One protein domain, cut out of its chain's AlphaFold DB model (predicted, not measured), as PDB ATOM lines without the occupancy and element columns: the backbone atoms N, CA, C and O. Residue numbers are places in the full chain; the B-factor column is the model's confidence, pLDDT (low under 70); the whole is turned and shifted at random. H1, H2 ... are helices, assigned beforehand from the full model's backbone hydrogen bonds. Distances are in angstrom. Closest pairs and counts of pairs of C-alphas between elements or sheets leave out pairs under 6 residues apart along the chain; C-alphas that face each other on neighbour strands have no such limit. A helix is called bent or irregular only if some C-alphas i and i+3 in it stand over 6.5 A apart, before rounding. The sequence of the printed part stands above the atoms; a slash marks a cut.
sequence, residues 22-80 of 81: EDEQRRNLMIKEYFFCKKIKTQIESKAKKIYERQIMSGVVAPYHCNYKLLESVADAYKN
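Overview. This is residues 22 to 80 of the 81 residues of an uncharacterized protein of Oribacterium sinus (UniProt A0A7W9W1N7). Three helices make an open arch with no packed core: H2 is the beam, H1 makes a corner with it at its first end, and H3 hangs from the part of H2 toward its other end, so that H1 and H3 reach out as two legs to roughly the same side of H2. The space between the legs is empty, and residues 22 to 50 and 70 to 80 stand free. The printed part has 59 residues with three named helices, H1, H2 and H3 in chain order, and no named strand; the class is all helix. The whole is extended, with a radius of gyration of the C-alphas of 16.3 A and spans of 42 by 29 by 21 A.

Along the chain. H1 covers residues 22 to 39 and is 26.3 A long from first to last C-alpha, beginning with C-alpha 22 at (-36.365, -34.994, 5.218). After Ile 40, H2 covers residues 41 to 58 and is 25.9 A long, with C-alpha 58 at (-32.814, -16.655, -35.679). Residues 59 to 67 lie between H2 and H3. H3 covers residues 68 to 78, is 15.2 A long, and ends with C-alpha 78 at (-45.301, -38.830, -29.351). Lys 79 and Asn 80 follow it.

Arrangement. H1 and H2 are close but not clearly touching, with 1 pair of C-alphas within 8 A. Their closest C-alphas, those of Cys 37 and Ile 44, are 7.9 A apart. Their lines are about perpendicular, at 75 degrees, and their centres are 24.9 A apart. H2 touches H3 with its residues 52 to 56 alone, with 4 pairs of C-alphas within 8 A. The closest C-alphas of the two, those of Tyr 52 and Tyr 68, are 7.5 A apart. Their lines are about perpendicular, at 83 degrees, and their centres are 17.9 A apart. H1 and H3 are apart. In H1, H2 and H3 every pair of backbone O of residue i and N of residue i+4 is within hydrogen-bond range. No helix is bent or irregular.

Size, cuts and confidence. The two C-alphas farthest apart, those of Glu 22 and Ser 58, are 45.0 A apart. The first and last printed C-alphas, those of Glu 22 and Asn 80, are 40.2 A apart. The printed part has no cut. The link from H1 to H2 is tight, with 1 residue, and the link from H2 to H3 is short, with 9 residues; no link is long. The mean pLDDT of the printed part is 95.5, and no printed residue is under 70 in this predicted model.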
ATOM      1  N   GLU A  22     -36.984 -35.365   6.501       94.44
ATOM      2  CA  GLU A  22     -36.365 -34.994   5.218       94.44
ATOM      3  C   GLU A  22     -37.413 -34.593   4.169       94.44
ATOM      4  O   GLU A  22     -37.261 -33.594   3.457       94.44
ATOM      5  N   ASP A  23     -38.523 -35.326   4.117       93.25
ATOM      6  CA  ASP A  23     -39.632 -35.041   3.211       93.25
ATOM      7  C   ASP A  23     -40.365 -33.760   3.605       93.25
ATOM      8  O   ASP A  23     -40.745 -32.959   2.747       93.25
ATOM      9  N   GLU A  24     -40.533 -33.519   4.906       95.00
ATOM     10  CA  GLU A  24     -41.099 -32.274   5.407       95.00
ATOM     11  C   GLU A  24     -40.215 -31.063   5.082       95.00
ATOM     12  O   GLU A  24     -40.724 -30.028   4.639       95.00
ATOM     13  N   GLN A  25     -38.897 -31.187   5.231       95.75
ATOM     14  CA  GLN A  25     -37.956 -30.134   4.854       95.75
ATOM     15  C   GLN A  25     -38.015 -29.838   3.351       95.75
ATOM     16  O   GLN A  25     -38.115 -28.668   2.965       95.75
ATOM     17  N   ARG A  26     -38.037 -30.878   2.507       94.62
ATOM     18  CA  ARG A  26     -38.167 -30.742   1.048       94.62
ATOM     19  C   ARG A  26     -39.477 -30.058   0.656       94.62
ATOM     20  O   ARG A  26     -39.460 -29.111  -0.129       94.62
ATOM     21  N   ARG A  27     -40.599 -30.461   1.262       95.31
ATOM     22  CA  ARG A  27     -41.914 -29.829   1.056       95.31
ATOM     23  C   ARG A  27     -41.888 -28.350   1.438       95.31
ATOM     24  O   ARG A  27     -42.342 -27.500   0.675       95.31
ATOM     25  N   ASN A  28     -41.333 -28.023   2.605       95.88
ATOM     26  CA  ASN A  28     -41.259 -26.645   3.088       95.88
ATOM     27  C   ASN A  28     -40.399 -25.756   2.173       95.88
ATOM     28  O   ASN A  28     -40.734 -24.586   1.976       95.88
ATOM     29  N   LEU A  29     -39.317 -26.296   1.599       96.56
ATOM     30  CA  LEU A  29     -38.516 -25.597   0.593       96.56
ATOM     31  C   LEU A  29     -39.330 -25.340  -0.684       96.56
ATOM     32  O   LEU A  29     -39.452 -24.183  -1.089       96.56
ATOM     33  N   MET A  30     -39.977 -26.371  -1.237       96.81
ATOM     34  CA  MET A  30     -40.807 -26.249  -2.445       96.81
ATOM     35  C   MET A  30     -41.947 -25.238  -2.278       96.81
ATOM     36  O   MET A  30     -42.240 -24.476  -3.195       96.81
ATOM     37  N   ILE A  31     -42.572 -25.166  -1.097       96.75
ATOM     38  CA  ILE A  31     -43.613 -24.169  -0.804       96.75
ATOM     39  C   ILE A  31     -43.044 -22.743  -0.882       96.75
ATOM     40  O   ILE A  31     -43.665 -21.860  -1.480       96.75
ATOM     41  N   LYS A  32     -41.860 -22.499  -0.305       97.44
ATOM     42  CA  LYS A  32     -41.203 -21.180  -0.360       97.44
ATOM     43  C   LYS A  32     -40.856 -20.793  -1.798       97.44
ATOM     44  O   LYS A  32     -41.140 -19.667  -2.209       97.44
ATOM     45  N   GLU A  33     -40.294 -21.727  -2.561       97.62
ATOM     46  CA  GLU A  33     -39.967 -21.537  -3.977       97.62
ATOM     47  C   GLU A  33     -41.223 -21.266  -4.810       97.62
ATOM     48  O   GLU A  33     -41.247 -20.318  -5.593       97.62
ATOM     49  N   TYR A  34     -42.307 -22.010  -4.576       96.94
ATOM     50  CA  TYR A  34     -43.590 -21.803  -5.244       96.94
ATOM     51  C   TYR A  34     -44.129 -20.388  -5.019       96.94
ATOM     52  O   TYR A  34     -44.488 -19.703  -5.980       96.94
ATOM     53  N   PHE A  35     -44.153 -19.902  -3.773       97.75
ATOM     54  CA  PHE A  35     -44.614 -18.542  -3.483       97.75
ATOM     55  C   PHE A  35     -43.712 -17.471  -4.103       97.75
ATOM     56  O   PHE A  35     -44.216 -16.460  -4.605       97.75
ATOM     57  N   PHE A  36     -42.397 -17.699  -4.121       98.31
ATOM     58  CA  PHE A  36     -41.460 -16.821  -4.811       98.31
ATOM     59  C   PHE A  36     -41.748 -16.772  -6.318       98.31
ATOM     60  O   PHE A  36     -41.988 -15.690  -6.859       98.31
ATOM     61  N   CYS A  37     -41.817 -17.928  -6.985       98.00
ATOM     62  CA  CYS A  37     -42.124 -18.038  -8.410       98.00
ATOM     63  C   CYS A  37     -43.486 -17.429  -8.752       98.00
ATOM     64  O   CYS A  37     -43.599 -16.710  -9.742       98.00
ATOM     65  N   LYS A  38     -44.505 -17.637  -7.908       97.62
ATOM     66  CA  LYS A  38     -45.841 -17.049  -8.075       97.62
ATOM     67  C   LYS A  38     -45.789 -15.520  -8.093       97.62
ATOM     68  O   LYS A  38     -46.437 -14.908  -8.937       97.62
ATOM     69  N   LYS A  39     -44.986 -14.902  -7.218       98.38
ATOM     70  CA  LYS A  39     -44.798 -13.441  -7.171       98.38
ATOM     71  C   LYS A  39     -44.156 -12.888  -8.449       98.38
ATOM     72  O   LYS A  39     -44.503 -11.791  -8.874       98.38
ATOM     73  N   ILE A  40     -43.228 -13.627  -9.059       98.31
ATOM     74  CA  ILE A  40     -42.492 -13.194 -10.260       98.31
ATOM     75  C   ILE A  40     -42.978 -13.861 -11.557       98.31
ATOM     76  O   ILE A  40     -42.292 -13.773 -12.577       98.31
ATOM     77  N   LYS A  41     -44.157 -14.500 -11.548       98.19
ATOM     78  CA  LYS A  41     -44.690 -15.314 -12.656       98.19
ATOM     79  C   LYS A  41     -44.608 -14.604 -14.010       98.19
ATOM     80  O   LYS A  41     -44.013 -15.132 -14.942       98.19
ATOM     81  N   THR A  42     -45.102 -13.369 -14.092       98.31
ATOM     82  CA  THR A  42     -45.094 -12.576 -15.335       98.31
ATOM     83  C   THR A  42     -43.681 -12.330 -15.873       98.31
ATOM     84  O   THR A  42     -43.463 -12.297 -17.084       98.31
ATOM     85  N   GLN A  43     -42.686 -12.179 -14.992       98.38
ATOM     86  CA  GLN A  43     -41.292 -12.003 -15.409       98.38
ATOM     87  C   GLN A  43     -40.697 -13.309 -15.942       98.38
ATOM     88  O   GLN A  43     -39.947 -13.274 -16.918       98.38
ATOM     89  N   ILE A  44     -41.033 -14.446 -15.322       98.12
ATOM     90  CA  ILE A  44     -40.631 -15.778 -15.793       98.12
ATOM     91  C   ILE A  44     -41.203 -16.017 -17.195       98.12
ATOM     92  O   ILE A  44     -40.443 -16.320 -18.114       98.12
ATOM     93  N   GLU A  45     -42.505 -15.789 -17.384       98.00
ATOM     94  CA  GLU A  45     -43.188 -15.937 -18.678       98.00
ATOM     95  C   GLU A  45     -42.580 -15.022 -19.749       98.00
ATOM     96  O   GLU A  45     -42.258 -15.474 -20.848       98.00
ATOM     97  N   SER A  46     -42.333 -13.747 -19.422       98.38
ATOM     98  CA  SER A  46     -41.717 -12.796 -20.355       98.38
ATOM     99  C   SER A  46     -40.308 -13.220 -20.782       98.38
ATOM    100  O   SER A  46     -39.957 -13.113 -21.959       98.38
ATOM    101  N   LYS A  47     -39.487 -13.719 -19.849       97.44
ATOM    102  CA  LYS A  47     -38.135 -14.209 -20.156       97.44
ATOM    103  C   LYS A  47     -38.178 -15.479 -21.003       97.44
ATOM    104  O   LYS A  47     -37.458 -15.548 -21.996       97.44
ATOM    105  N   ALA A  48     -39.031 -16.441 -20.647       97.19
ATOM    106  CA  ALA A  48     -39.210 -17.678 -21.404       97.19
ATOM    107  C   ALA A  48     -39.639 -17.387 -22.849       97.19
ATOM    108  O   ALA A  48     -39.000 -17.868 -23.785       97.19
ATOM    109  N   LYS A  49     -40.632 -16.503 -23.029       97.31
ATOM    110  CA  LYS A  49     -41.101 -16.049 -24.344       97.31
ATOM    111  C   LYS A  49     -39.976 -15.430 -25.175       97.31
ATOM    112  O   LYS A  49     -39.734 -15.870 -26.291       97.31
ATOM    113  N   LYS A  50     -39.225 -14.476 -24.613       96.88
ATOM    114  CA  LYS A  50     -38.107 -13.821 -25.318       96.88
ATOM    115  C   LYS A  50     -37.015 -14.803 -25.749       96.88
ATOM    116  O   LYS A  50     -36.465 -14.664 -26.838       96.88
ATOM    117  N   ILE A  51     -36.671 -15.764 -24.888       95.81
ATOM    118  CA  ILE A  51     -35.667 -16.797 -25.188       95.81
ATOM    119  C   ILE A  51     -36.153 -17.690 -26.332       95.81
ATOM    120  O   ILE A  51     -35.385 -17.982 -27.249       95.81
ATOM    121  N   TYR A  52     -37.416 -18.108 -26.273       96.69
ATOM    122  CA  TYR A  52     -38.042 -18.931 -27.297       96.69
ATOM    123  C   TYR A  52     -38.089 -18.216 -28.648       96.69
ATOM    124  O   TYR A  52     -37.481 -18.682 -29.607       96.69
ATOM    125  N   GLU A  53     -38.717 -17.039 -28.704       96.38
ATOM    126  CA  GLU A  53     -38.886 -16.256 -29.934       96.38
ATOM    127  C   GLU A  53     -37.547 -15.947 -30.600       96.38
ATOM    128  O   GLU A  53     -37.413 -16.091 -31.811       96.38
ATOM    129  N   ARG A  54     -36.515 -15.604 -29.819       95.75
ATOM    130  CA  ARG A  54     -35.168 -15.375 -30.353       95.75
ATOM    131  C   ARG A  54     -34.609 -16.610 -31.058       95.75
ATOM    132  O   ARG A  54     -34.003 -16.468 -32.119       95.75
ATOM    133  N   GLN A  55     -34.787 -17.799 -30.482       95.94
ATOM    134  CA  GLN A  55     -34.310 -19.043 -31.087       95.94
ATOM    135  C   GLN A  55     -35.099 -19.371 -32.364       95.94
ATOM    136  O   GLN A  55     -34.496 -19.699 -33.382       95.94
ATOM    137  N   ILE A  56     -36.427 -19.207 -32.338       95.31
ATOM    138  CA  ILE A  56     -37.296 -19.465 -33.496       95.31
ATOM    139  C   ILE A  56     -37.018 -18.494 -34.649       95.31
ATOM    140  O   ILE A  56     -36.904 -18.926 -35.792       95.31
ATOM    141  N   MET A  57     -36.865 -17.199 -34.363       95.75
ATOM    142  CA  MET A  57     -36.614 -16.178 -35.386       95.75
ATOM    143  C   MET A  57     -35.217 -16.283 -35.999       95.75
ATOM    144  O   MET A  57     -35.061 -16.085 -37.199       95.75
ATOM    145  N   SER A  58     -34.194 -16.554 -35.184       95.12
ATOM    146  CA  SER A  58     -32.814 -16.655 -35.679       95.12
ATOM    147  C   SER A  58     -32.514 -17.998 -36.345       95.12
ATOM    148  O   SER A  58     -31.574 -18.083 -37.129       95.12
ATOM    149  N   GLY A  59     -33.260 -19.053 -36.005       92.94
ATOM    150  CA  GLY A  59     -32.950 -20.429 -36.400       92.94
ATOM    151  C   GLY A  59     -31.690 -20.998 -35.734       92.94
ATOM    152  O   GLY A  59     -31.317 -22.135 -36.018       92.94
ATOM    153  N   VAL A  60     -31.037 -20.240 -34.847       94.00
ATOM    154  CA  VAL A  60     -29.803 -20.637 -34.163       94.00
ATOM    155  C   VAL A  60     -30.123 -21.042 -32.733       94.00
ATOM    156  O   VAL A  60     -30.668 -20.256 -31.955       94.00
ATOM    157  N   VAL A  61     -29.726 -22.258 -32.359       95.00
ATOM    158  CA  VAL A  61     -29.818 -22.731 -30.974       95.00
ATOM    159  C   VAL A  61     -28.770 -22.005 -30.137       95.00
ATOM    160  O   VAL A  61     -27.568 -22.159 -30.344       95.00
ATOM    161  N   ALA A  62     -29.230 -21.186 -29.193       91.25
ATOM    162  CA  ALA A  62     -28.340 -20.465 -28.294       91.25
ATOM    163  C   ALA A  62     -27.585 -21.440 -27.360       91.25
ATOM    164  O   ALA A  62     -28.168 -22.441 -26.930       91.25
ATOM    165  N   PRO A  63     -26.318 -21.157 -26.996       93.44
ATOM    166  CA  PRO A  63     -25.556 -22.002 -26.076       93.44
ATOM    167  C   PRO A  63     -26.300 -22.231 -24.758       93.44
ATOM    168  O   PRO A  63     -26.904 -21.303 -24.226       93.44
ATOM    169  N   TYR A  64     -26.235 -23.453 -24.224       93.69
ATOM    170  CA  TYR A  64     -26.927 -23.871 -22.992       93.69
ATOM    171  C   TYR A  64     -28.464 -23.875 -23.063       93.69
ATOM    172  O   TYR A  64     -29.128 -24.068 -22.043       93.69
ATOM    173  N   HIS A  65     -29.047 -23.711 -24.252       95.06
ATOM    174  CA  HIS A  65     -30.478 -23.892 -24.478       95.06
ATOM    175  C   HIS A  65     -30.762 -25.209 -25.199       95.06
ATOM    176  O   HIS A  65     -29.970 -25.690 -26.006       95.06
ATOM    177  N   CYS A  66     -31.935 -25.778 -24.927       95.81
ATOM    178  CA  CYS A  66     -32.452 -26.882 -25.724       95.81
ATOM    179  C   CYS A  66     -32.796 -26.398 -27.142       95.81
ATOM    180  O   CYS A  66     -33.172 -25.237 -27.328       95.81
ATOM    181  N   ASN A  67     -32.731 -27.313 -28.111       96.56
ATOM    182  CA  ASN A  67     -33.279 -27.096 -29.446       96.56
ATOM    183  C   ASN A  67     -34.807 -27.228 -29.388       96.56
ATOM    184  O   ASN A  67     -35.334 -28.341 -29.375       96.56
ATOM    185  N   TYR A  68     -35.512 -26.098 -29.311       96.19
ATOM    186  CA  TYR A  68     -36.959 -26.110 -29.082       96.19
ATOM    187  C   TYR A  68     -37.731 -26.717 -30.255       96.19
ATOM    188  O   TYR A  68     -38.584 -27.566 -30.031       96.19
ATOM    189  N   LYS A  69     -37.355 -26.383 -31.496       95.06
ATOM    190  CA  LYS A  69     -38.019 -26.894 -32.705       95.06
ATOM    191  C   LYS A  69     -37.928 -28.418 -32.812       95.06
ATOM    192  O   LYS A  69     -38.895 -29.073 -33.187       95.06
ATOM    193  N   LEU A  70     -36.767 -28.984 -32.471       96.19
ATOM    194  CA  LEU A  70     -36.592 -30.436 -32.446       96.19
ATOM    195  C   LEU A  70     -37.464 -31.074 -31.359       96.19
ATOM    196  O   LEU A  70     -38.188 -32.023 -31.642       96.19
ATOM    197  N   LEU A  71     -37.427 -30.540 -30.136       96.50
ATOM    198  CA  LEU A  71     -38.220 -31.083 -29.033       96.50
ATOM    199  C   LEU A  71     -39.728 -31.005 -29.299       96.50
ATOM    200  O   LEU A  71     -40.443 -31.936 -28.951       96.50
ATOM    201  N   GLU A  72     -40.203 -29.935 -29.932       95.75
ATOM    202  CA  GLU A  72     -41.604 -29.793 -30.337       95.75
ATOM    203  C   GLU A  72     -41.995 -30.843 -31.376       95.75
ATOM    204  O   GLU A  72     -42.999 -31.522 -31.193       95.75
ATOM    205  N   SER A  73     -41.160 -31.070 -32.399       95.62
ATOM    206  CA  SER A  73     -41.433 -32.106 -33.406       95.62
ATOM    207  C   SER A  73     -41.513 -33.516 -32.812       95.62
ATOM    208  O   SER A  73     -42.368 -34.305 -33.207       95.62
ATOM    209  N   VAL A  74     -40.660 -33.822 -31.828       95.94
ATOM    210  CA  VAL A  74     -40.676 -35.115 -31.128       95.94
ATOM    211  C   VAL A  74     -41.890 -35.220 -30.206       95.94
ATOM    212  O   VAL A  74     -42.539 -36.260 -30.172       95.94
ATOM    213  N   ALA A  75     -42.234 -34.148 -29.488       95.50
ATOM    214  CA  ALA A  75     -43.418 -34.124 -28.632       95.50
ATOM    215  C   ALA A  75     -44.718 -34.288 -29.435       95.50
ATOM    216  O   ALA A  75     -45.648 -34.935 -28.960       95.50
ATOM    217  N   ASP A  76     -44.792 -33.735 -30.647       94.19
ATOM    218  CA  ASP A  76     -45.949 -33.909 -31.526       94.19
ATOM    219  C   ASP A  76     -46.014 -35.310 -32.142       94.19
ATOM    220  O   ASP A  76     -47.107 -35.852 -32.276       94.19
ATOM    221  N   ALA A  77     -44.874 -35.934 -32.457       94.25
ATOM    222  CA  ALA A  77     -44.841 -37.336 -32.874       94.25
ATOM    223  C   ALA A  77     -45.347 -38.265 -31.759       94.25
ATOM    224  O   ALA A  77     -46.214 -39.094 -32.011       94.25
ATOM    225  N   TYR A  78     -44.893 -38.046 -30.520       92.69
ATOM    226  CA  TYR A  78     -45.301 -38.830 -29.351       92.69
ATOM    227  C   TYR A  78     -46.812 -38.762 -29.067       92.69
ATOM    228  O   TYR A  78     -47.386 -39.716 -28.565       92.69
ATOM    229  N   LYS A  79     -47.485 -37.647 -29.386       81.94
ATOM    230  CA  LYS A  79     -48.951 -37.530 -29.231       81.94
ATOM    231  C   LYS A  79     -49.747 -38.403 -30.206       81.94
ATOM    232  O   LYS A  79     -50.930 -38.619 -29.964       81.94
ATOM    233  N   ASN A  80     -49.147 -38.782 -31.334       74.38
ATOM    234  CA  ASN A  80     -49.815 -39.516 -32.410       74.38
ATOM    235  C   ASN A  80     -49.556 -41.034 -32.350       74.38
ATOM    236  O   ASN A  80     -50.047 -41.751 -33.224       74.38
TER     237      ASN A  80